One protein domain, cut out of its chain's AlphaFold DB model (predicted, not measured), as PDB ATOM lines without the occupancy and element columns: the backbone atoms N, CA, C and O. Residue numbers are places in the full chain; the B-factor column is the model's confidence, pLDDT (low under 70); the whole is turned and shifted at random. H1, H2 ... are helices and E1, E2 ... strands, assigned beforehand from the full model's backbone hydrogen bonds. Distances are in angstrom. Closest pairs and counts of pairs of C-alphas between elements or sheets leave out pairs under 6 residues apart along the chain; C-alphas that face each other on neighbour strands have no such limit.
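What this domain is: This is residues 281 to 455 of the 461 residues of an uncharacterized protein of Desulfotomaculum profundi (UniProt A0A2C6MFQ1). The helices form a U: H2, with H3 and H4, makes one arm, and the bundle of H8, H9 and H10 makes the other. H1, H5, H6 and H7 lie across the base, and the long unnamed stretch of residues 377 to 393 runs through the middle. The printed part has 175 residues, mostly helix by class, in the order H1, E1, H2, H3, H4, H5, H6, H7, H8, H9, H10. It is compact, with a radius of gyration of the C-alphas of 16.6 A and spans of 42 by 40 by 30 A.

How they stand to each other: H1, residues 281 to 289, is followed by E1, residues 290 to 293, which pairs with no named strand. H2, residues 295 to 314, touches H3, residues 321 to 324, with residues 306 to 310 alone; the closest C-alphas are those of Arg 310 and Met 324, 6.3 A apart. H4, residues 326 to 335, touches H2 at a steep tilt of 39 degrees, opposite ways, closest at the C-alphas of Ala 299 and Cys 333, 5.2 A. H4 also touches H1 at a shallow tilt of 26 degrees, closest at the C-alphas of Ala 282 and Ser 335, 5.1 A. H5, residues 340 to 352, and H6, residues 358 to 376, form a helical hairpin, closest at the C-alphas of Ala 351 and Lys 358, 5.4 A. H7, residues 394 to 400, forms another hairpin with H6, closest at the C-alphas of Leu 365 and Ile 396, 6.2 A. H8, residues 408 to 417, and H9, residues 425 to 435, touch only at the corner, closest at the C-alphas of Asp 416 and His 425, 5.0 A. H10, residues 441 to 453, forms a hairpin with H9 at 32 degrees, closest at the C-alphas of Val 426 and Gly 442, 5.3 A. H2 and H9 are apart. Every O i to N i+4 pair is within hydrogen-bond range in H1, H2, H4, H7 and H10, against 6 of 9 in H5, 14 of 15 in H6, 5 of 6 in H8 and 5 of 7 in H9; H3 is too short for such a pair.

Where its parts are: H1 begins at C-alpha 281 (154.605, 152.798, 110.969). H2 measures 28.7 A from first to last C-alpha, H6 27.5 A, H5 18.6 A and H10 18.2 A. H10 ends at C-alpha 453 (167.251, 142.279, 125.403).

The domain as a whole: The C-alphas farthest apart are those of Val 326 and Lys 421, 45.2 A. The printed part has no cut, and the link from H6 to H7 is long. The model's pLDDT is under 70 at residues 347 to 359 and residue 455.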
ATOM      1  N   ILE A 281     153.136 152.741 110.950       81.50
ATOM      2  CA  ILE A 281     154.605 152.798 110.969       81.50
ATOM      3  C   ILE A 281     155.200 151.970 109.832       81.50
ATOM      4  O   ILE A 281     156.082 152.444 109.115       81.50
ATOM      5  N   ALA A 282     154.693 150.755 109.623       85.81
ATOM      6  CA  ALA A 282     155.197 149.885 108.571       85.81
ATOM      7  C   ALA A 282     155.055 150.518 107.179       85.81
ATOM      8  O   ALA A 282     155.987 150.472 106.377       85.81
ATOM      9  N   ALA A 283     153.926 151.178 106.914       88.44
ATOM     10  CA  ALA A 283     153.675 151.843 105.644       88.44
ATOM     11  C   ALA A 283     154.561 153.088 105.452       88.44
ATOM     12  O   ALA A 283     155.082 153.307 104.357       88.44
ATOM     13  N   ILE A 284     154.814 153.853 106.521       86.38
ATOM     14  CA  ILE A 284     155.751 154.989 106.510       86.38
ATOM     15  C   ILE A 284     157.169 154.517 106.189       86.38
ATOM     16  O   ILE A 284     157.817 155.058 105.292       86.38
ATOM     17  N   VAL A 285     157.647 153.489 106.896       87.31
ATOM     18  CA  VAL A 285     158.977 152.904 106.686       87.31
ATOM     19  C   VAL A 285     159.099 152.375 105.257       87.31
ATOM     20  O   VAL A 285     160.068 152.698 104.567       87.31
ATOM     21  N   LYS A 286     158.087 151.642 104.776       90.62
ATOM     22  CA  LYS A 286     158.016 151.140 103.398       90.62
ATOM     23  C   LYS A 286     158.166 152.281 102.386       90.62
ATOM     24  O   LYS A 286     159.043 152.231 101.526       90.62
ATOM     25  N   ARG A 287     157.368 153.347 102.526       89.88
ATOM     26  CA  ARG A 287     157.377 154.515 101.625       89.88
ATOM     27  C   ARG A 287     158.718 155.256 101.633       89.88
ATOM     28  O   ARG A 287     159.159 155.740 100.585       89.88
ATOM     29  N   ARG A 288     159.371 155.341 102.797       86.69
ATOM     30  CA  ARG A 288     160.647 156.052 102.979       86.69
ATOM     31  C   ARG A 288     161.860 155.261 102.503       86.69
ATOM     32  O   ARG A 288     162.784 155.884 102.000       86.69
ATOM     33  N   LEU A 289     161.869 153.935 102.624       90.25
ATOM     34  CA  LEU A 289     163.052 153.118 102.315       90.25
ATOM     35  C   LEU A 289     163.024 152.482 100.918       90.25
ATOM     36  O   LEU A 289     164.082 152.157 100.377       90.25
ATOM     37  N   PHE A 290     161.848 152.362 100.297       93.62
ATOM     38  CA  PHE A 290     161.683 151.711  98.996       93.62
ATOM     39  C   PHE A 290     161.108 152.646  97.931       93.62
ATOM     40  O   PHE A 290     160.279 153.513  98.212       93.62
ATOM     41  N   THR A 291     161.545 152.454  96.683       94.19
ATOM     42  CA  THR A 291     160.876 153.020  95.498       94.19
ATOM     43  C   THR A 291     159.748 152.120  95.009       94.19
ATOM     44  O   THR A 291     158.741 152.621  94.516       94.19
ATOM     45  N   ARG A 292     159.895 150.800  95.170       95.56
ATOM     46  CA  ARG A 292     158.898 149.795  94.795       95.56
ATOM     47  C   ARG A 292     158.891 148.655  95.806       95.56
ATOM     48  O   ARG A 292     159.951 148.207  96.238       95.56
ATOM     49  N   VAL A 293     157.696 148.169  96.120       96.38
ATOM     50  CA  VAL A 293     157.444 146.926  96.854       96.38
ATOM     51  C   VAL A 293     156.303 146.207  96.143       96.38
ATOM     52  O   VAL A 293     155.284 146.829  95.844       96.38
ATOM     53  N   ASP A 294     156.487 144.931  95.822       96.50
ATOM     54  CA  ASP A 294     155.446 144.109  95.215       96.50
ATOM     55  C   ASP A 294     154.461 143.608  96.281       96.50
ATOM     56  O   ASP A 294     154.744 142.684  97.044       96.50
ATOM     57  N   GLU A 295     153.289 144.239  96.341       94.25
ATOM     58  CA  GLU A 295     152.242 143.886  97.306       94.25
ATOM     59  C   GLU A 295     151.644 142.492  97.035       94.25
ATOM     60  O   GLU A 295     151.182 141.829  97.963       94.25
ATOM     61  N   SER A 296     151.687 142.000  95.788       95.81
ATOM     62  CA  SER A 296     151.203 140.652  95.460       95.81
ATOM     63  C   SER A 296     152.151 139.576  95.989       95.81
ATOM     64  O   SER A 296     151.702 138.590  96.580       95.81
ATOM     65  N   ALA A 297     153.462 139.818  95.889       95.56
ATOM     66  CA  ALA A 297     154.464 138.982  96.535       95.56
ATOM     67  C   ALA A 297     154.332 139.041  98.063       95.56
ATOM     68  O   ALA A 297     154.404 138.005  98.720       95.56
ATOM     69  N   GLY A 298     154.061 140.222  98.628       95.50
ATOM     70  CA  GLY A 298     153.786 140.378 100.058       95.50
ATOM     71  C   GLY A 298     152.603 139.534 100.539       95.50
ATOM     72  O   GLY A 298     152.718 138.833 101.546       95.50
ATOM     73  N   ALA A 299     151.499 139.520  99.788       96.19
ATOM     74  CA  ALA A 299     150.334 138.691 100.094       96.19
ATOM     75  C   ALA A 299     150.637 137.184  99.998       96.19
ATOM     76  O   ALA A 299     150.210 136.417 100.865       96.19
ATOM     77  N   ALA A 300     151.396 136.762  98.981       96.81
ATOM     78  CA  ALA A 300     151.821 135.372  98.826       96.81
ATOM     79  C   ALA A 300     152.733 134.928  99.981       96.81
ATOM     80  O   ALA A 300     152.510 133.879 100.580       96.81
ATOM     81  N   VAL A 301     153.712 135.758 100.353       96.38
ATOM     82  CA  VAL A 301     154.612 135.491 101.483       96.38
ATOM     83  C   VAL A 301     153.834 135.407 102.796       96.38
ATOM     84  O   VAL A 301     154.036 134.469 103.562       96.38
ATOM     85  N   ALA A 302     152.910 136.335 103.049       96.38
ATOM     86  CA  ALA A 302     152.078 136.305 104.250       96.38
ATOM     87  C   ALA A 302     151.223 135.029 104.338       96.38
ATOM     88  O   ALA A 302     151.085 134.459 105.421       96.38
ATOM     89  N   GLN A 303     150.673 134.564 103.211       96.50
ATOM     90  CA  GLN A 303     149.914 133.313 103.148       96.50
ATOM     91  C   GLN A 303     150.790 132.097 103.483       96.50
ATOM     92  O   GLN A 303     150.410 131.301 104.336       96.50
ATOM     93  N   GLU A 304     151.977 131.991 102.885       96.56
ATOM     94  CA  GLU A 304     152.903 130.876 103.128       96.56
ATOM     95  C   GLU A 304     153.377 130.821 104.588       96.56
ATOM     96  O   GLU A 304     153.401 129.755 105.202       96.56
ATOM     97  N   PHE A 305     153.684 131.974 105.196       95.38
ATOM     98  CA  PHE A 305     154.017 132.043 106.624       95.38
ATOM     99  C   PHE A 305     152.841 131.626 107.516       95.38
ATOM    100  O   PHE A 305     153.035 130.900 108.492       95.38
ATOM    101  N   PHE A 306     151.621 132.050 107.179       95.19
ATOM    102  CA  PHE A 306     150.418 131.669 107.916       95.19
ATOM    103  C   PHE A 306     150.174 130.154 107.867       95.19
ATOM    104  O   PHE A 306     149.949 129.527 108.906       95.19
ATOM    105  N   ASP A 307     150.290 129.547 106.686       95.25
ATOM    106  CA  ASP A 307     150.132 128.100 106.512       95.25
ATOM    107  C   ASP A 307     151.257 127.318 107.204       95.25
ATOM    108  O   ASP A 307     151.002 126.295 107.849       95.25
ATOM    109  N   TYR A 308     152.489 127.834 107.160       94.75
ATOM    110  CA  TYR A 308     153.619 127.268 107.891       94.75
ATOM    111  C   TYR A 308     153.381 127.265 109.407       94.75
ATOM    112  O   TYR A 308     153.549 126.225 110.047       94.75
ATOM    113  N   TYR A 309     152.944 128.388 109.990       94.88
ATOM    114  CA  TYR A 309     152.639 128.454 111.422       94.88
ATOM    115  C   TYR A 309     151.510 127.497 111.814       94.88
ATOM    116  O   TYR A 309     151.600 126.851 112.859       94.88
ATOM    117  N   ARG A 310     150.495 127.322 110.954       92.81
ATOM    118  CA  ARG A 310     149.416 126.341 111.171       92.81
ATOM    119  C   ARG A 310     149.932 124.926 111.222       92.81
ATOM    120  O   ARG A 310     149.688 124.225 112.202       92.81
ATOM    121  N   LYS A 311     150.711 124.545 110.219       94.88
ATOM    122  CA  LYS A 311     151.306 123.217 110.153       94.88
ATOM    123  C   LYS A 311     152.236 122.948 111.338       94.88
ATOM    124  O   LYS A 311     152.177 121.875 111.928       94.88
ATOM    125  N   ALA A 312     153.072 123.914 111.715       94.25
ATOM    126  CA  ALA A 312     153.969 123.783 112.861       94.25
ATOM    127  C   ALA A 312     153.190 123.623 114.180       94.25
ATOM    128  O   ALA A 312     153.539 122.780 115.006       94.25
ATOM    129  N   HIS A 313     152.102 124.375 114.360       91.94
ATOM    130  CA  HIS A 313     151.227 124.229 115.521       91.94
ATOM    131  C   HIS A 313     150.555 122.846 115.574       91.94
ATOM    132  O   HIS A 313     150.557 122.206 116.623       91.94
ATOM    133  N   GLU A 314     150.049 122.348 114.443       92.75
ATOM    134  CA  GLU A 314     149.478 120.996 114.320       92.75
ATOM    135  C   GLU A 314     150.505 119.894 114.637       92.75
ATOM    136  O   GLU A 314     150.148 118.840 115.159       92.75
ATOM    137  N   GLN A 315     151.792 120.152 114.387       95.25
ATOM    138  CA  GLN A 315     152.915 119.280 114.751       95.25
ATOM    139  C   GLN A 315     153.357 119.411 116.220       95.25
ATOM    140  O   GLN A 315     154.317 118.761 116.632       95.25
ATOM    141  N   GLY A 316     152.676 120.233 117.025       93.31
ATOM    142  CA  GLY A 316     152.966 120.415 118.448       93.31
ATOM    143  C   GLY A 316     154.076 121.424 118.753       93.31
ATOM    144  O   GLY A 316     154.555 121.468 119.885       93.31
ATOM    145  N   VAL A 317     154.492 122.249 117.783       93.38
ATOM    146  CA  VAL A 317     155.456 123.332 118.033       93.38
ATOM    147  C   VAL A 317     154.786 124.429 118.865       93.38
ATOM    148  O   VAL A 317     153.714 124.936 118.523       93.38
ATOM    149  N   ALA A 318     155.439 124.822 119.959       90.31
ATOM    150  CA  ALA A 318     154.972 125.900 120.821       90.31
ATOM    151  C   ALA A 318     155.139 127.261 120.122       90.31
ATOM    152  O   ALA A 318     156.222 127.844 120.117       90.31
ATOM    153  N   LEU A 319     154.054 127.762 119.531       88.81
ATOM    154  CA  LEU A 319     153.992 129.069 118.877       88.81
ATOM    155  C   LEU A 319     153.079 130.038 119.644       88.81
ATOM    156  O   LEU A 319     152.116 129.604 120.286       88.81
ATOM    157  N   PRO A 320     153.324 131.360 119.563       87.88
ATOM    158  CA  PRO A 320     152.410 132.354 120.115       87.88
ATOM    159  C   PRO A 320     151.017 132.234 119.490       87.88
ATOM    160  O   PRO A 320     150.889 132.168 118.270       87.88
ATOM    161  N   GLN A 321     149.958 132.325 120.301       85.94
ATOM    162  CA  GLN A 321     148.579 132.232 119.795       85.94
ATOM    163  C   GLN A 321     148.258 133.279 118.715       85.94
ATOM    164  O   GLN A 321     147.437 133.018 117.840       85.94
ATOM    165  N   LYS A 322     148.909 134.457 118.754       88.56
ATOM    166  CA  LYS A 322     148.737 135.510 117.739       88.56
ATOM    167  C   LYS A 322     149.128 135.042 116.333       88.56
ATOM    168  O   LYS A 322     148.455 135.424 115.387       88.56
ATOM    169  N   ALA A 323     150.139 134.174 116.203       88.38
ATOM    170  CA  ALA A 323     150.665 133.722 114.910       88.38
ATOM    171  C   ALA A 323     149.637 132.931 114.082       88.38
ATOM    172  O   ALA A 323     149.768 132.813 112.868       88.38
ATOM    173  N   MET A 324     148.597 132.427 114.752       88.75
ATOM    174  CA  MET A 324     147.540 131.603 114.173       88.75
ATOM    175  C   MET A 324     146.316 132.391 113.715       88.75
ATOM    176  O   MET A 324     145.367 131.815 113.184       88.75
ATOM    177  N   ARG A 325     146.302 133.698 113.968       92.75
ATOM    178  CA  ARG A 325     145.154 134.564 113.726       92.75
ATOM    179  C   ARG A 325     145.232 135.187 112.337       92.75
ATOM    180  O   ARG A 325     146.317 135.536 111.875       92.75
ATOM    181  N   VAL A 326     144.081 135.359 111.686       93.12
ATOM    182  CA  VAL A 326     144.002 136.001 110.360       93.12
ATOM    183  C   VAL A 326     144.529 137.433 110.431       93.12
ATOM    184  O   VAL A 326     145.226 137.884 109.529       93.12
ATOM    185  N   GLU A 327     144.316 138.109 111.557       93.44
ATOM    186  CA  GLU A 327     144.823 139.452 111.816       93.44
ATOM    187  C   GLU A 327     146.358 139.526 111.737       93.44
ATOM    188  O   GLU A 327     146.896 140.534 111.285       93.44
ATOM    189  N   TYR A 328     147.074 138.463 112.124       93.31
ATOM    190  CA  TYR A 328     148.538 138.423 112.031       93.31
ATOM    191  C   TYR A 328     149.022 138.194 110.597       93.31
ATOM    192  O   TYR A 328     150.042 138.747 110.189       93.31
ATOM    193  N   LYS A 329     148.265 137.435 109.795       95.50
ATOM    194  CA  LYS A 329     148.495 137.343 108.347       95.50
ATOM    195  C   LYS A 329     148.308 138.713 107.683       95.50
ATOM    196  O   LYS A 329     149.133 139.113 106.863       95.50
ATOM    197  N   ASP A 330     147.256 139.442 108.046       94.38
ATOM    198  CA  ASP A 330     147.023 140.794 107.528       94.38
ATOM    199  C   ASP A 330     148.145 141.755 107.946       94.38
ATOM    200  O   ASP A 330     148.574 142.596 107.154       94.38
ATOM    201  N   GLU A 331     148.661 141.611 109.168       92.44
ATOM    202  CA  GLU A 331     149.819 142.362 109.656       92.44
ATOM    203  C   GLU A 331     151.086 142.050 108.845       92.44
ATOM    204  O   GLU A 331     151.728 142.987 108.372       92.44
ATOM    205  N   LEU A 332     151.392 140.768 108.595       94.69
ATOM    206  CA  LEU A 332     152.494 140.326 107.724       94.69
ATOM    207  C   LEU A 332     152.398 140.941 106.322       94.69
ATOM    208  O   LEU A 332     153.393 141.419 105.778       94.69
ATOM    209  N   CYS A 333     151.195 140.959 105.740       94.88
ATOM    210  CA  CYS A 333     150.968 141.547 104.424       94.88
ATOM    211  C   CYS A 333     151.225 143.061 104.438       94.88
ATOM    212  O   CYS A 333     151.914 143.588 103.566       94.88
ATOM    213  N   ARG A 334     150.711 143.776 105.447       92.25
ATOM    214  CA  ARG A 334     150.898 145.232 105.579       92.25
ATOM    215  C   ARG A 334     152.353 145.603 105.850       92.25
ATOM    216  O   ARG A 334     152.814 146.631 105.343       92.25
ATOM    217  N   SER A 335     153.069 144.788 106.627       93.38
ATOM    218  CA  SER A 335     154.447 145.056 107.033       93.38
ATOM    219  C   SER A 335     155.497 144.668 106.000       93.38
ATOM    220  O   SER A 335     156.638 145.112 106.123       93.38
ATOM    221  N   TYR A 336     155.126 143.897 104.974       95.94
ATOM    222  CA  TYR A 336     156.027 143.472 103.907       95.94
ATOM    223  C   TYR A 336     156.833 144.654 103.321       95.94
ATOM    224  O   TYR A 336     156.237 145.683 102.980       95.94
ATOM    225  N   PRO A 337     158.173 144.548 103.190       96.12
ATOM    226  CA  PRO A 337     158.992 143.335 103.322       96.12
ATOM    227  C   PRO A 337     159.524 143.039 104.732       96.12
ATOM    228  O   PRO A 337     160.364 142.159 104.896       96.12
ATOM    229  N   PHE A 338     159.080 143.752 105.764       95.69
ATOM    230  CA  PHE A 338     159.521 143.529 107.139       95.69
ATOM    231  C   PHE A 338     158.632 142.513 107.846       95.69
ATOM    232  O   PHE A 338     157.407 142.531 107.716       95.69
ATOM    233  N   HIS A 339     159.239 141.656 108.660       95.25
ATOM    234  CA  HIS A 339     158.488 140.825 109.590       95.25
ATOM    235  C   HIS A 339     157.903 141.706 110.717       95.25
ATOM    236  O   HIS A 339     158.652 142.522 111.265       95.25
ATOM    237  N   PRO A 340     156.629 141.533 111.132       91.62
ATOM    238  CA  PRO A 340     155.994 142.376 112.151       91.62
ATOM    239  C   PRO A 340     156.807 142.494 113.441       91.62
ATOM    240  O   PRO A 340     156.979 143.584 113.970       91.62
ATOM    241  N   GLU A 341     157.399 141.387 113.899       90.00
ATOM    242  CA  GLU A 341     158.206 141.358 115.127       90.00
ATOM    243  C   GLU A 341     159.468 142.241 115.062       90.00
ATOM    244  O   GLU A 341     159.891 142.779 116.085       90.00
ATOM    245  N   LEU A 342     160.066 142.436 113.876       91.06
ATOM    246  CA  LEU A 342     161.196 143.360 113.719       91.06
ATOM    247  C   LEU A 342     160.736 144.795 113.972       91.06
ATOM    248  O   LEU A 342     161.350 145.509 114.760       91.06
ATOM    249  N   LEU A 343     159.636 145.200 113.331       85.88
ATOM    250  CA  LEU A 343     159.080 146.534 113.517       85.88
ATOM    251  C   LEU A 343     158.579 146.720 114.949       85.88
ATOM    252  O   LEU A 343     158.893 147.735 115.549       85.88
ATOM    253  N   ASP A 344     157.883 145.745 115.537       82.38
ATOM    254  CA  ASP A 344     157.405 145.820 116.925       82.38
ATOM    255  C   ASP A 344     158.566 145.989 117.915       82.38
ATOM    256  O   ASP A 344     158.526 146.850 118.793       82.38
ATOM    257  N   THR A 345     159.657 145.240 117.724       80.31
ATOM    258  CA  THR A 345     160.851 145.358 118.570       80.31
ATOM    259  C   THR A 345     161.503 146.728 118.431       80.31
ATOM    260  O   THR A 345     161.812 147.378 119.432       80.31
ATOM    261  N   LEU A 346     161.658 147.209 117.196       75.81
ATOM    262  CA  LEU A 346     162.214 148.532 116.936       75.81
ATOM    263  C   LEU A 346     161.270 149.668 117.335       75.81
ATOM    264  O   LEU A 346     161.760 150.750 117.616       75.81
ATOM    265  N   ASN A 347     159.960 149.448 117.409       68.50
ATOM    266  CA  ASN A 347     158.980 150.492 117.706       68.50
ATOM    267  C   ASN A 347     158.657 150.571 119.192       68.50
ATOM    268  O   ASN A 347     158.728 151.645 119.777       68.50
ATOM    269  N   ARG A 348     158.296 149.452 119.826       64.56
ATOM    270  CA  ARG A 348     157.887 149.437 121.235       64.56
ATOM    271  C   ARG A 348     159.068 149.480 122.167       64.56
ATOM    272  O   ARG A 348     159.035 150.151 123.195       64.56
ATOM    273  N   LYS A 349     160.108 148.725 121.830       58.06
ATOM    274  CA  LYS A 349     161.145 148.440 122.800       58.06
ATOM    275  C   LYS A 349     162.243 149.506 122.779       58.06
ATOM    276  O   LYS A 349     162.653 149.961 123.846       58.06
ATOM    277  N   THR A 350     162.675 149.981 121.609       51.31
ATOM    278  CA  THR A 350     163.676 151.068 121.527       51.31
ATOM    279  C   THR A 350     163.094 152.440 121.900       51.31
ATOM    280  O   THR A 350     163.826 153.301 122.380       51.31
ATOM    281  N   ALA A 351     161.771 152.625 121.786       50.34
ATOM    282  CA  ALA A 351     161.060 153.828 122.227       50.34
ATOM    283  C   ALA A 351     161.169 154.115 123.734       50.34
ATOM    284  O   ALA A 351     160.911 155.242 124.153       50.34
ATOM    285  N   THR A 352     161.547 153.119 124.542       49.53
ATOM    286  CA  THR A 352     161.804 153.285 125.984       49.53
ATOM    287  C   THR A 352     163.170 153.907 126.289       49.53
ATOM    288  O   THR A 352     163.451 154.247 127.437       49.53
ATOM    289  N   ILE A 353     164.037 154.063 125.284       52.47
ATOM    290  CA  ILE A 353     165.407 154.541 125.458       52.47
ATOM    291  C   ILE A 353     165.448 156.049 125.197       52.47
ATOM    292  O   ILE A 353     165.224 156.495 124.074       52.47
ATOM    293  N   GLN A 354     165.782 156.831 126.230       46.78
ATOM    294  CA  GLN A 354     165.777 158.305 126.202       46.78
ATOM    295  C   GLN A 354     166.646 158.919 125.087       46.78
ATOM    296  O   GLN A 354     166.325 159.988 124.578       46.78
ATOM    297  N   ASN A 355     167.713 158.233 124.664       49.03
ATOM    298  CA  ASN A 355     168.635 158.714 123.629       49.03
ATOM    299  C   ASN A 355     168.251 158.289 122.199       49.03
ATOM    300  O   ASN A 355     168.913 158.687 121.238       49.03
ATOM    301  N   PHE A 356     167.189 157.494 122.023       51.59
ATOM    302  CA  PHE A 356     166.749 157.070 120.700       51.59
ATOM    303  C   PHE A 356     165.695 158.028 120.152       51.59
ATOM    304  O   PHE A 356     164.562 158.091 120.629       51.59
ATOM    305  N   GLN A 357     166.041 158.757 119.091       57.41
ATOM    306  CA  GLN A 357     165.047 159.513 118.333       57.41
ATOM    307  C   GLN A 357     164.119 158.530 117.608       57.41
ATOM    308  O   GLN A 357     164.449 158.075 116.511       57.41
ATOM    309  N   LYS A 358     162.995 158.181 118.255       60.81
ATOM    310  CA  LYS A 358     162.195 156.960 118.034       60.81
ATOM    311  C   LYS A 358     162.001 156.597 116.554       60.81
ATOM    312  O   LYS A 358     162.318 155.483 116.152       60.81
ATOM    313  N   THR A 359     161.579 157.538 115.705       61.78
ATOM    314  CA  THR A 359     161.361 157.261 114.269       61.78
ATOM    315  C   THR A 359     162.620 157.435 113.404       61.78
ATOM    316  O   THR A 359     162.826 156.681 112.451       61.78
ATOM    317  N   ARG A 360     163.497 158.401 113.722       70.38
ATOM    318  CA  ARG A 360     164.711 158.693 112.930       70.38
ATOM    319  C   ARG A 360     165.771 157.605 113.090       70.38
ATOM    320  O   ARG A 360     166.372 157.178 112.109       70.38
ATOM    321  N   GLY A 361     165.992 157.158 114.324       74.75
ATOM    322  CA  GLY A 361     166.922 156.079 114.639       74.75
ATOM    323  C   GLY A 361     166.503 154.761 113.992       74.75
ATOM    324  O   GLY A 361     167.342 154.094 113.395       74.75
ATOM    325  N   ALA A 362     165.206 154.436 114.023       78.00
ATOM    326  CA  ALA A 362     164.676 153.210 113.430       78.00
ATOM    327  C   ALA A 362     164.816 153.200 111.900       78.00
ATOM    328  O   ALA A 362     165.289 152.214 111.340       78.00
ATOM    329  N   LEU A 363     164.475 154.304 111.222       82.00
ATOM    330  CA  LEU A 363     164.660 154.422 109.770       82.00
ATOM    331  C   LEU A 363     166.126 154.265 109.363       82.00
ATOM    332  O   LEU A 363     166.420 153.566 108.396       82.00
ATOM    333  N   ARG A 364     167.038 154.884 110.115       83.00
ATOM    334  CA  ARG A 364     168.476 154.806 109.856       83.00
ATOM    335  C   ARG A 364     169.016 153.388 110.047       83.00
ATOM    336  O   ARG A 364     169.702 152.879 109.167       83.00
ATOM    337  N   LEU A 365     168.652 152.734 111.149       86.75
ATOM    338  CA  LEU A 365     169.017 151.344 111.414       86.75
ATOM    339  C   LEU A 365     168.496 150.417 110.308       86.75
ATOM    340  O   LEU A 365     169.257 149.627 109.756       86.75
ATOM    341  N   LEU A 366     167.217 150.543 109.941       90.56
ATOM    342  CA  LEU A 366     166.613 149.732 108.883       90.56
ATOM    343  C   LEU A 366     167.244 149.995 107.512       90.56
ATOM    344  O   LEU A 366     167.416 149.050 106.748       90.56
ATOM    345  N   ALA A 367     167.638 151.233 107.205       90.75
ATOM    346  CA  ALA A 367     168.389 151.542 105.990       90.75
ATOM    347  C   ALA A 367     169.739 150.800 105.958       90.75
ATOM    348  O   ALA A 367     170.055 150.171 104.951       90.75
ATOM    349  N   SER A 368     170.486 150.792 107.070       91.25
ATOM    350  CA  SER A 368     171.740 150.030 107.196       91.25
ATOM    351  C   SER A 368     171.525 148.518 107.063       91.25
ATOM    352  O   SER A 368     172.303 147.844 106.387       91.25
ATOM    353  N   VAL A 369     170.454 147.979 107.657       94.00
ATOM    354  CA  VAL A 369     170.081 146.556 107.538       94.00
ATOM    355  C   VAL A 369     169.763 146.196 106.088       94.00
ATOM    356  O   VAL A 369     170.281 145.206 105.574       94.00
ATOM    357  N   ILE A 370     168.950 147.010 105.406       95.12
ATOM    358  CA  ILE A 370     168.604 146.801 103.994       95.12
ATOM    359  C   ILE A 370     169.856 146.857 103.126       95.12
ATOM    360  O   ILE A 370     170.022 145.987 102.278       95.12
ATOM    361  N   LEU A 371     170.735 147.840 103.337       94.50
ATOM    362  CA  LEU A 371     171.983 147.961 102.588       94.50
ATOM    363  C   LEU A 371     172.852 146.708 102.740       94.50
ATOM    364  O   LEU A 371     173.287 146.150 101.736       94.50
ATOM    365  N   ASN A 372     173.052 146.238 103.976       94.88
ATOM    366  CA  ASN A 372     173.816 145.021 104.240       94.88
ATOM    367  C   ASN A 372     173.191 143.804 103.540       94.88
ATOM    368  O   ASN A 372     173.873 143.102 102.797       94.88
ATOM    369  N   LEU A 373     171.880 143.590 103.697       95.50
ATOM    370  CA  LEU A 373     171.175 142.498 103.020       95.50
ATOM    371  C   LEU A 373     171.309 142.589 101.498       95.50
ATOM    372  O   LEU A 373     171.524 141.575 100.840       95.50
ATOM    373  N   TRP A 374     171.208 143.792 100.932       95.44
ATOM    374  CA  TRP A 374     171.283 144.014  99.489       95.44
ATOM    375  C   TRP A 374     172.665 143.708  98.904       95.44
ATOM    376  O   TRP A 374     172.762 143.282  97.752       95.44
ATOM    377  N   GLN A 375     173.721 143.911  99.694       94.00
ATOM    378  CA  GLN A 375     175.093 143.563  99.326       94.00
ATOM    379  C   GLN A 375     175.347 142.057  99.423       94.00
ATOM    380  O   GLN A 375     175.966 141.493  98.525       94.00
ATOM    381  N   GLN A 376     174.853 141.408 100.483       93.25
ATOM    382  CA  GLN A 376     175.088 139.980 100.723       93.25
ATOM    383  C   GLN A 376     174.197 139.070  99.868       93.25
ATOM    384  O   GLN A 376     174.623 137.987  99.482       93.25
ATOM    385  N   LYS A 377     172.963 139.505  99.574       91.94
ATOM    386  CA  LYS A 377     171.929 138.719  98.880       91.94
ATOM    387  C   LYS A 377     171.786 137.299  99.436       91.94
ATOM    388  O   LYS A 377     171.843 136.325  98.688       91.94
ATOM    389  N   GLU A 378     171.623 137.199 100.756       89.12
ATOM    390  CA  GLU A 378     171.438 135.918 101.443       89.12
ATOM    391  C   GLU A 378     170.291 135.110 100.803       89.12
ATOM    392  O   GLU A 378     169.256 135.652 100.408       89.12
ATOM    393  N   ALA A 379     170.490 133.801 100.640       87.62
ATOM    394  CA  ALA A 379     169.462 132.933 100.081       87.62
ATOM    395  C   ALA A 379     168.237 132.866 101.009       87.62
ATOM    396  O   ALA A 379     168.343 133.037 102.223       87.62
ATOM    397  N   ASP A 380     167.065 132.598 100.433       88.88
ATOM    398  CA  ASP A 380     165.813 132.411 101.180       88.88
ATOM    399  C   ASP A 380     165.369 133.614 102.042       88.88
ATOM    400  O   ASP A 380     164.547 133.479 102.952       88.88
ATOM    401  N   THR A 381     165.849 134.826 101.745       94.06
ATOM    402  CA  THR A 381     165.363 136.052 102.395       94.06
ATOM    403  C   THR A 381     164.010 136.474 101.809       94.06
ATOM    404  O   THR A 381     163.934 137.261 100.865       94.06
ATOM    405  N   TYR A 382     162.917 135.952 102.371       95.38
ATOM    406  CA  TYR A 382     161.540 136.306 101.982       95.38
ATOM    407  C   TYR A 382     160.983 137.519 102.750       95.38
ATOM    408  O   TYR A 382     160.203 138.296 102.202       95.38
ATOM    409  N   LEU A 383     161.402 137.685 104.010       96.00
ATOM    410  CA  LEU A 383     161.068 138.798 104.902       96.00
ATOM    411  C   LEU A 383     162.324 139.278 105.628       96.00
ATOM    412  O   LEU A 383     163.231 138.499 105.910       96.00
ATOM    413  N   ILE A 384     162.347 140.548 106.022       96.56
ATOM    414  CA  ILE A 384     163.383 141.107 106.888       96.56
ATOM    415  C   ILE A 384     162.982 140.854 108.349       96.56
ATOM    416  O   ILE A 384     162.116 141.527 108.906       96.56
ATOM    417  N   HIS A 385     163.596 139.841 108.958       95.50
ATOM    418  CA  HIS A 385     163.425 139.433 110.351       95.50
ATOM    419  C   HIS A 385     164.376 140.133 111.343       95.50
ATOM    420  O   HIS A 385     165.397 140.680 110.923       95.50
ATOM    421  N   PRO A 386     164.108 140.029 112.666       94.12
ATOM    422  CA  PRO A 386     165.030 140.462 113.724       94.12
ATOM    423  C   PRO A 386     166.471 139.967 113.560       94.12
ATOM    424  O   PRO A 386     167.407 140.729 113.771       94.12
ATOM    425  N   HIS A 387     166.661 138.720 113.125       94.44
ATOM    426  CA  HIS A 387     167.997 138.147 112.952       94.44
ATOM    427  C   HIS A 387     168.807 138.750 111.800       94.44
ATOM    428  O   HIS A 387     170.009 138.548 111.748       94.44
ATOM    429  N   HIS A 388     168.192 139.495 110.878       95.56
ATOM    430  CA  HIS A 388     168.945 140.178 109.822       95.56
ATOM    431  C   HIS A 388     169.620 141.470 110.309       95.56
ATOM    432  O   HIS A 388     170.316 142.136 109.542       95.56
ATOM    433  N   VAL A 389     169.411 141.855 111.571       94.00
ATOM    434  CA  VAL A 389     170.094 142.988 112.192       94.00
ATOM    435  C   VAL A 389     171.537 142.584 112.513       94.00
ATOM    436  O   VAL A 389     171.848 142.076 113.588       94.00
ATOM    437  N   GLU A 390     172.413 142.780 111.528       93.94
ATOM    438  CA  GLU A 390     173.784 142.273 111.537       93.94
ATOM    439  C   GLU A 390     174.708 143.037 112.500       93.94
ATOM    440  O   GLU A 390     175.254 144.084 112.160       93.94
ATOM    441  N   LEU A 391     174.936 142.478 113.689       93.69
ATOM    442  CA  LEU A 391     175.853 143.038 114.695       93.69
ATOM    443  C   LEU A 391     177.335 143.011 114.282       93.69
ATOM    444  O   LEU A 391     178.141 143.714 114.892       93.69
ATOM    445  N   ALA A 392     177.704 142.248 113.247       92.94
ATOM    446  CA  ALA A 392     179.036 142.336 112.649       92.94
ATOM    447  C   ALA A 392     179.267 143.655 111.890       92.94
ATOM    448  O   ALA A 392     180.410 144.060 111.687       92.94
ATOM    449  N   VAL A 393     178.196 144.341 111.475       93.25
ATOM    450  CA  VAL A 393     178.279 145.624 110.775       93.25
ATOM    451  C   VAL A 393     178.453 146.743 111.813       93.25
ATOM    452  O   VAL A 393     177.526 146.987 112.592       93.25
ATOM    453  N   PRO A 394     179.583 147.483 111.814       91.00
ATOM    454  CA  PRO A 394     179.884 148.455 112.868       91.00
ATOM    455  C   PRO A 394     178.794 149.512 113.063       91.00
ATOM    456  O   PRO A 394     178.391 149.765 114.190       91.00
ATOM    457  N   ILE A 395     178.236 150.060 111.975       87.38
ATOM    458  CA  ILE A 395     177.177 151.077 112.072       87.38
ATOM    459  C   ILE A 395     175.886 150.530 112.703       87.38
ATOM    460  O   ILE A 395     175.230 151.247 113.450       87.38
ATOM    461  N   ILE A 396     175.531 149.265 112.452       90.62
ATOM    462  CA  ILE A 396     174.360 148.615 113.064       90.62
ATOM    463  C   ILE A 396     174.629 148.354 114.547       90.62
ATOM    464  O   ILE A 396     173.763 148.601 115.385       90.62
ATOM    465  N   ARG A 397     175.836 147.889 114.880       90.81
ATOM    466  CA  ARG A 397     176.259 147.662 116.262       90.81
ATOM    467  C   ARG A 397     176.232 148.953 117.078       90.81
ATOM    468  O   ARG A 397     175.586 148.982 118.120       90.81
ATOM    469  N   ASP A 398     176.854 150.019 116.583       86.38
ATOM    470  CA  ASP A 398     176.917 151.319 117.263       86.38
ATOM    471  C   ASP A 398     175.522 151.933 117.462       86.38
ATOM    472  O   ASP A 398     175.244 152.565 118.484       86.38
ATOM    473  N   ASP A 399     174.615 151.708 116.504       82.38
ATOM    474  CA  ASP A 399     173.208 152.112 116.582       82.38
ATOM    475  C   ASP A 399     172.429 151.409 117.687       82.38
ATOM    476  O   ASP A 399     171.419 151.948 118.137       82.38
ATOM    477  N   LEU A 400     172.888 150.232 118.115       85.38
ATOM    478  CA  LEU A 400     172.259 149.403 119.141       85.38
ATOM    479  C   LEU A 400     173.013 149.412 120.478       85.38
ATOM    480  O   LEU A 400     172.488 148.904 121.470       85.38
ATOM    481  N   THR A 401     174.212 149.998 120.533       86.12
ATOM    482  CA  THR A 401     175.025 150.108 121.750       86.12
ATOM    483  C   THR A 401     175.240 151.570 122.139       86.12
ATOM    484  O   THR A 401     174.413 152.151 122.848       86.12
ATOM    485  N   SER A 402     176.319 152.193 121.671       79.88
ATOM    486  CA  SER A 402     176.785 153.503 122.127       79.88
ATOM    487  C   SER A 402     175.768 154.613 121.885       79.88
ATOM    488  O   SER A 402     175.480 155.409 122.781       79.88
ATOM    489  N   ARG A 403     175.101 154.618 120.726       73.88
ATOM    490  CA  ARG A 403     174.066 155.619 120.409       73.88
ATOM    491  C   ARG A 403     172.786 155.457 121.229       73.88
ATOM    492  O   ARG A 403     172.009 156.403 121.330       73.88
ATOM    493  N   LEU A 404     172.577 154.289 121.833       73.81
ATOM    494  CA  LEU A 404     171.485 154.033 122.774       73.81
ATOM    495  C   LEU A 404     171.886 154.275 124.235       73.81
ATOM    496  O   LEU A 404     171.047 154.102 125.118       73.81
ATOM    497  N   GLY A 405     173.137 154.658 124.518       74.81
ATOM    498  CA  GLY A 405     173.662 154.695 125.888       74.81
ATOM    499  C   GLY A 405     173.726 153.301 126.521       74.81
ATOM    500  O   GLY A 405     173.469 153.134 127.712       74.81
ATOM    501  N   ARG A 406     173.992 152.276 125.704       80.50
ATOM    502  CA  ARG A 406     174.035 150.856 126.083       80.50
ATOM    503  C   ARG A 406     175.435 150.274 125.868       80.50
ATOM    504  O   ARG A 406     175.566 149.146 125.408       80.50
ATOM    505  N   ASP A 407     176.482 151.017 126.222       83.56
ATOM    506  CA  ASP A 407     177.882 150.620 125.983       83.56
ATOM    507  C   ASP A 407     178.240 149.248 126.578       83.56
ATOM    508  O   ASP A 407     179.012 148.494 125.991       83.56
ATOM    509  N   ALA A 408     177.613 148.875 127.698       85.94
ATOM    510  CA  ALA A 408     177.794 147.571 128.336       85.94
ATOM    511  C   ALA A 408     177.381 146.377 127.449       85.94
ATOM    512  O   ALA A 408     177.831 145.259 127.680       85.94
ATOM    513  N   PHE A 409     176.539 146.585 126.431       88.69
ATOM    514  CA  PHE A 409     176.173 145.525 125.489       88.69
ATOM    515  C   PHE A 409     177.276 145.242 124.465       88.69
ATOM    516  O   PHE A 409     177.271 144.165 123.877       88.69
ATOM    517  N   THR A 410     178.251 146.138 124.279       89.94
ATOM    518  CA  THR A 410     179.384 145.897 123.371       89.94
ATOM    519  C   THR A 410     180.197 144.681 123.812       89.94
ATOM    520  O   THR A 410     180.454 143.802 122.995       89.94
ATOM    521  N   SER A 411     180.502 144.552 125.109       90.50
ATOM    522  CA  SER A 411     181.229 143.384 125.629       90.50
ATOM    523  C   SER A 411     180.430 142.083 125.519       90.50
ATOM    524  O   SER A 411     181.018 141.023 125.351       90.50
ATOM    525  N   VAL A 412     179.093 142.154 125.587       91.81
ATOM    526  CA  VAL A 412     178.219 140.986 125.368       91.81
ATOM    527  C   VAL A 412     178.302 140.530 123.912       91.81
ATOM    528  O   VAL A 412     178.432 139.342 123.645       91.81
ATOM    529  N   ILE A 413     178.279 141.467 122.958       93.75
ATOM    530  CA  ILE A 413     178.437 141.136 121.536       93.75
ATOM    531  C   ILE A 413     179.791 140.468 121.296       93.75
ATOM    532  O   ILE A 413     179.829 139.423 120.654       93.75
ATOM    533  N   GLU A 414     180.869 141.048 121.825       93.44
ATOM    534  CA  GLU A 414     182.239 140.566 121.618       93.44
ATOM    535  C   GLU A 414     182.520 139.205 122.256       93.44
ATOM    536  O   GLU A 414     183.368 138.481 121.747       93.44
ATOM    537  N   ALA A 415     181.832 138.851 123.344       93.12
ATOM    538  CA  ALA A 415     181.979 137.549 123.988       93.12
ATOM    539  C   ALA A 415     181.073 136.480 123.354       93.12
ATOM    540  O   ALA A 415     181.516 135.369 123.064       93.12
ATOM    541  N   ASP A 416     179.800 136.814 123.123       94.19
ATOM    542  CA  ASP A 416     178.783 135.807 122.821       94.19
ATOM    543  C   ASP A 416     178.418 135.729 121.341       94.19
ATOM    544  O   ASP A 416     178.119 134.637 120.869       94.19
ATOM    545  N   ILE A 417     178.418 136.842 120.595       94.62
ATOM    546  CA  ILE A 417     177.751 136.916 119.280       94.62
ATOM    547  C   ILE A 417     178.737 137.074 118.128       94.62
ATOM    548  O   ILE A 417     178.720 136.286 117.183       94.62
ATOM    549  N   PHE A 418     179.579 138.101 118.169       94.94
ATOM    550  CA  PHE A 418     180.496 138.418 117.084       94.94
ATOM    551  C   PHE A 418     181.776 139.081 117.586       94.94
ATOM    552  O   PHE A 418     181.739 140.146 118.202       94.94
ATOM    553  N   SER A 419     182.905 138.503 117.187       93.56
ATOM    554  CA  SER A 419     184.223 139.120 117.244       93.56
ATOM    555  C   SER A 419     184.927 138.953 115.890       93.56
ATOM    556  O   SER A 419     184.654 138.020 115.125       93.56
ATOM    557  N   GLU A 420     185.876 139.843 115.588       91.00
ATOM    558  CA  GLU A 420     186.729 139.703 114.396       91.00
ATOM    559  C   GLU A 420     187.653 138.478 114.478       91.00
ATOM    560  O   GLU A 420     188.070 137.944 113.453       91.00
ATOM    561  N   LYS A 421     187.954 138.012 115.697       90.44
ATOM    562  CA  LYS A 421     188.810 136.846 115.954       90.44
ATOM    563  C   LYS A 421     188.099 135.511 115.720       90.44
ATOM    564  O   LYS A 421     188.775 134.488 115.677       90.44
ATOM    565  N   GLN A 422     186.778 135.532 115.532       86.19
ATOM    566  CA  GLN A 422     185.934 134.345 115.363       86.19
ATOM    567  C   GLN A 422     185.967 133.377 116.556       86.19
ATOM    568  O   GLN A 422     185.893 132.165 116.376       86.19
ATOM    569  N   ASP A 423     186.081 133.923 117.767       91.62
ATOM    570  CA  ASP A 423     186.229 133.194 119.032       91.62
ATOM    571  C   ASP A 423     185.018 133.347 119.971       91.62
ATOM    572  O   ASP A 423     185.121 133.073 121.165       91.62
ATOM    573  N   THR A 424     183.864 133.782 119.450       95.06
ATOM    574  CA  THR A 424     182.636 133.876 120.254       95.06
ATOM    575  C   THR A 424     181.906 132.547 120.356       95.06
ATOM    576  O   THR A 424     181.956 131.715 119.446       95.06
ATOM    577  N   HIS A 425     181.126 132.382 121.427       94.00
ATOM    578  CA  HIS A 425     180.316 131.180 121.640       94.00
ATOM    579  C   HIS A 425     179.370 130.877 120.467       94.00
ATOM    580  O   HIS A 425     179.217 129.724 120.067       94.00
ATOM    581  N   VAL A 426     178.752 131.900 119.873       95.38
ATOM    582  CA  VAL A 426     177.910 131.738 118.681       95.38
ATOM    583  C   VAL A 426     178.719 131.311 117.461       95.38
ATOM    584  O   VAL A 426     178.279 130.417 116.739       95.38
ATOM    585  N   GLN A 427     179.884 131.922 117.220       94.38
ATOM    586  CA  GLN A 427     180.721 131.579 116.068       94.38
ATOM    587  C   GLN A 427     181.239 130.138 116.170       94.38
ATOM    588  O   GLN A 427     181.244 129.437 115.160       94.38
ATOM    589  N   GLU A 428     181.577 129.660 117.371       93.81
ATOM    590  CA  GLU A 428     181.926 128.254 117.626       93.81
ATOM    591  C   GLU A 428     180.756 127.298 117.335       93.81
ATOM    592  O   GLU A 428     180.934 126.288 116.654       93.81
ATOM    593  N   ILE A 429     179.542 127.623 117.799       93.62
ATOM    594  CA  ILE A 429     178.338 126.813 117.540       93.62
ATOM    595  C   ILE A 429     178.026 126.756 116.039       93.62
ATOM    596  O   ILE A 429     177.684 125.697 115.506       93.62
ATOM    597  N   ASP A 430     178.136 127.886 115.344       94.75
ATOM    598  CA  ASP A 430     177.790 127.972 113.928       94.75
ATOM    599  C   ASP A 430     178.796 127.268 113.015       94.75
ATOM    600  O   ASP A 430     178.403 126.844 111.929       94.75
ATOM    601  N   GLN A 431     180.047 127.045 113.441       92.88
ATOM    602  CA  GLN A 431     180.994 126.224 112.673       92.88
ATOM    603  C   GLN A 431     180.449 124.811 112.405       92.88
ATOM    604  O   GLN A 431     180.560 124.315 111.282       92.88
ATOM    605  N   ASP A 432     179.802 124.177 113.392       91.12
ATOM    606  CA  ASP A 432     179.193 122.852 113.219       91.12
ATOM    607  C   ASP A 432     178.007 122.894 112.239       91.12
ATOM    608  O   ASP A 432     177.902 122.037 111.357       91.12
ATOM    609  N   TRP A 433     177.146 123.913 112.322       91.62
ATOM    610  CA  TRP A 433     176.017 124.082 111.399       91.62
ATOM    611  C   TRP A 433     176.470 124.337 109.962       91.62
ATOM    612  O   TRP A 433     175.996 123.673 109.037       91.62
ATOM    613  N   LEU A 434     177.426 125.247 109.779       91.75
ATOM    614  CA  LEU A 434     177.979 125.585 108.472       91.75
ATOM    615  C   LEU A 434     178.684 124.378 107.837       91.75
ATOM    616  O   LEU A 434     178.535 124.150 106.638       91.75
ATOM    617  N   SER A 435     179.363 123.539 108.632       92.25
ATOM    618  CA  SER A 435     179.973 122.291 108.140       92.25
ATOM    619  C   SER A 435     178.957 121.291 107.560       92.25
ATOM    620  O   SER A 435     179.321 120.421 106.768       92.25
ATOM    621  N   LYS A 436     177.675 121.432 107.927       93.31
ATOM    622  CA  LYS A 436     176.547 120.599 107.482       93.31
ATOM    623  C   LYS A 436     175.698 121.270 106.397       93.31
ATOM    624  O   LYS A 436     174.575 120.818 106.160       93.31
ATOM    625  N   ASP A 437     176.202 122.342 105.780       89.94
ATOM    626  CA  ASP A 437     175.473 123.157 104.798       89.94
ATOM    627  C   ASP A 437     174.123 123.655 105.356       89.94
ATOM    628  O   ASP A 437     173.075 123.630 104.707       89.94
ATOM    629  N   LYS A 438     174.124 124.029 106.644       89.69
ATOM    630  CA  LYS A 438     172.976 124.633 107.327       89.69
ATOM    631  C   LYS A 438     173.226 126.119 107.576       89.69
ATOM    632  O   LYS A 438     174.375 126.523 107.755       89.69
ATOM    633  N   PRO A 439     172.159 126.937 107.640       88.62
ATOM    634  CA  PRO A 439     172.286 128.334 108.033       88.62
ATOM    635  C   PRO A 439     172.912 128.482 109.431       88.62
ATOM    636  O   PRO A 439     172.742 127.582 110.258       88.62
ATOM    637  N   PRO A 440     173.556 129.624 109.734       92.00
ATOM    638  CA  PRO A 440     174.129 129.907 111.051       92.00
ATOM    639  C   PRO A 440     173.015 130.173 112.083       92.00
ATOM    640  O   PRO A 440     172.609 131.311 112.337       92.00
ATOM    641  N   LEU A 441     172.422 129.098 112.611       92.00
ATOM    642  CA  LEU A 441     171.258 129.156 113.499       92.00
ATOM    643  C   LEU A 441     171.589 129.792 114.852       92.00
ATOM    644  O   LEU A 441     170.736 130.498 115.397       92.00
ATOM    645  N   GLY A 442     172.799 129.578 115.372       94.56
ATOM    646  CA  GLY A 442     173.275 130.183 116.613       94.56
ATOM    647  C   GLY A 442     173.229 131.701 116.516       94.56
ATOM    648  O   GLY A 442     172.578 132.356 117.331       94.56
ATOM    649  N   LYS A 443     173.799 132.253 115.443       94.00
ATOM    650  CA  LYS A 443     173.771 133.685 115.151       94.00
ATOM    651  C   LYS A 443     172.358 134.212 114.974       94.00
ATOM    652  O   LYS A 443     172.012 135.217 115.599       94.00
ATOM    653  N   ARG A 444     171.511 133.522 114.200       94.31
ATOM    654  CA  ARG A 444     170.125 133.971 113.981       94.31
ATOM    655  C   ARG A 444     169.333 134.070 115.290       94.31
ATOM    656  O   ARG A 444     168.603 135.043 115.511       94.31
ATOM    657  N   VAL A 445     169.490 133.086 116.174       94.62
ATOM    658  CA  VAL A 445     168.853 133.088 117.497       94.62
ATOM    659  C   VAL A 445     169.450 134.185 118.378       94.62
ATOM    660  O   VAL A 445     168.699 134.993 118.923       94.62
ATOM    661  N   ALA A 446     170.777 134.268 118.478       95.12
ATOM    662  CA  ALA A 446     171.459 135.216 119.353       95.12
ATOM    663  C   ALA A 446     171.170 136.679 118.989       95.12
ATOM    664  O   ALA A 446     170.872 137.474 119.875       95.12
ATOM    665  N   GLN A 447     171.157 137.032 117.700       93.94
ATOM    666  CA  GLN A 447     170.807 138.386 117.245       93.94
ATOM    667  C   GLN A 447     169.352 138.743 117.570       93.94
ATOM    668  O   GLN A 447     169.066 139.857 118.011       93.94
ATOM    669  N   THR A 448     168.432 137.783 117.432       93.31
ATOM    670  CA  THR A 448     167.026 137.969 117.817       93.31
ATOM    671  C   THR A 448     166.892 138.193 119.327       93.31
ATOM    672  O   THR A 448     166.231 139.138 119.761       93.31
ATOM    673  N   VAL A 449     167.557 137.365 120.142       92.75
ATOM    674  CA  VAL A 449     167.568 137.493 121.610       92.75
ATOM    675  C   VAL A 449     168.191 138.819 122.038       92.75
ATOM    676  O   VAL A 449     167.615 139.515 122.877       92.75
ATOM    677  N   PHE A 450     169.318 139.204 121.438       91.06
ATOM    678  CA  PHE A 450     169.987 140.473 121.696       91.06
ATOM    679  C   PHE A 450     169.035 141.644 121.456       91.06
ATOM    680  O   PHE A 450     168.807 142.437 122.367       91.06
ATOM    681  N   LEU A 451     168.399 141.706 120.279       88.00
ATOM    682  CA  LEU A 451     167.488 142.793 119.916       88.00
ATOM    683  C   LEU A 451     166.296 142.914 120.883       88.00
ATOM    684  O   LEU A 451     165.833 144.016 121.166       88.00
ATOM    685  N   HIS A 452     165.808 141.803 121.433       86.31
ATOM    686  CA  HIS A 452     164.765 141.837 122.459       86.31
ATOM    687  C   HIS A 452     165.281 142.168 123.870       86.31
ATOM    688  O   HIS A 452     164.464 142.525 124.722       86.31
ATOM    689  N   SER A 453     166.591 142.063 124.106       85.44
ATOM    690  CA  SER A 453     167.251 142.279 125.403       85.44
ATOM    691  C   SER A 453     167.831 143.686 125.574       85.44
ATOM    692  O   SER A 453     168.025 144.119 126.708       85.44
ATOM    693  N   ILE A 454     168.055 144.444 124.488       75.81
ATOM    694  CA  ILE A 454     168.578 145.831 124.557       75.81
ATOM    695  C   ILE A 454     167.635 146.812 125.281       75.81
ATOM    696  O   ILE A 454     167.974 147.971 125.534       75.81
ATOM    697  N   THR A 455     166.432 146.360 125.622       63.75
ATOM    698  CA  THR A 455     165.344 147.181 126.138       63.75
ATOM    699  C   THR A 455     164.905 146.654 127.492       63.75
ATOM    700  O   THR A 455     164.471 145.507 127.602       63.75
TER     701      THR A 455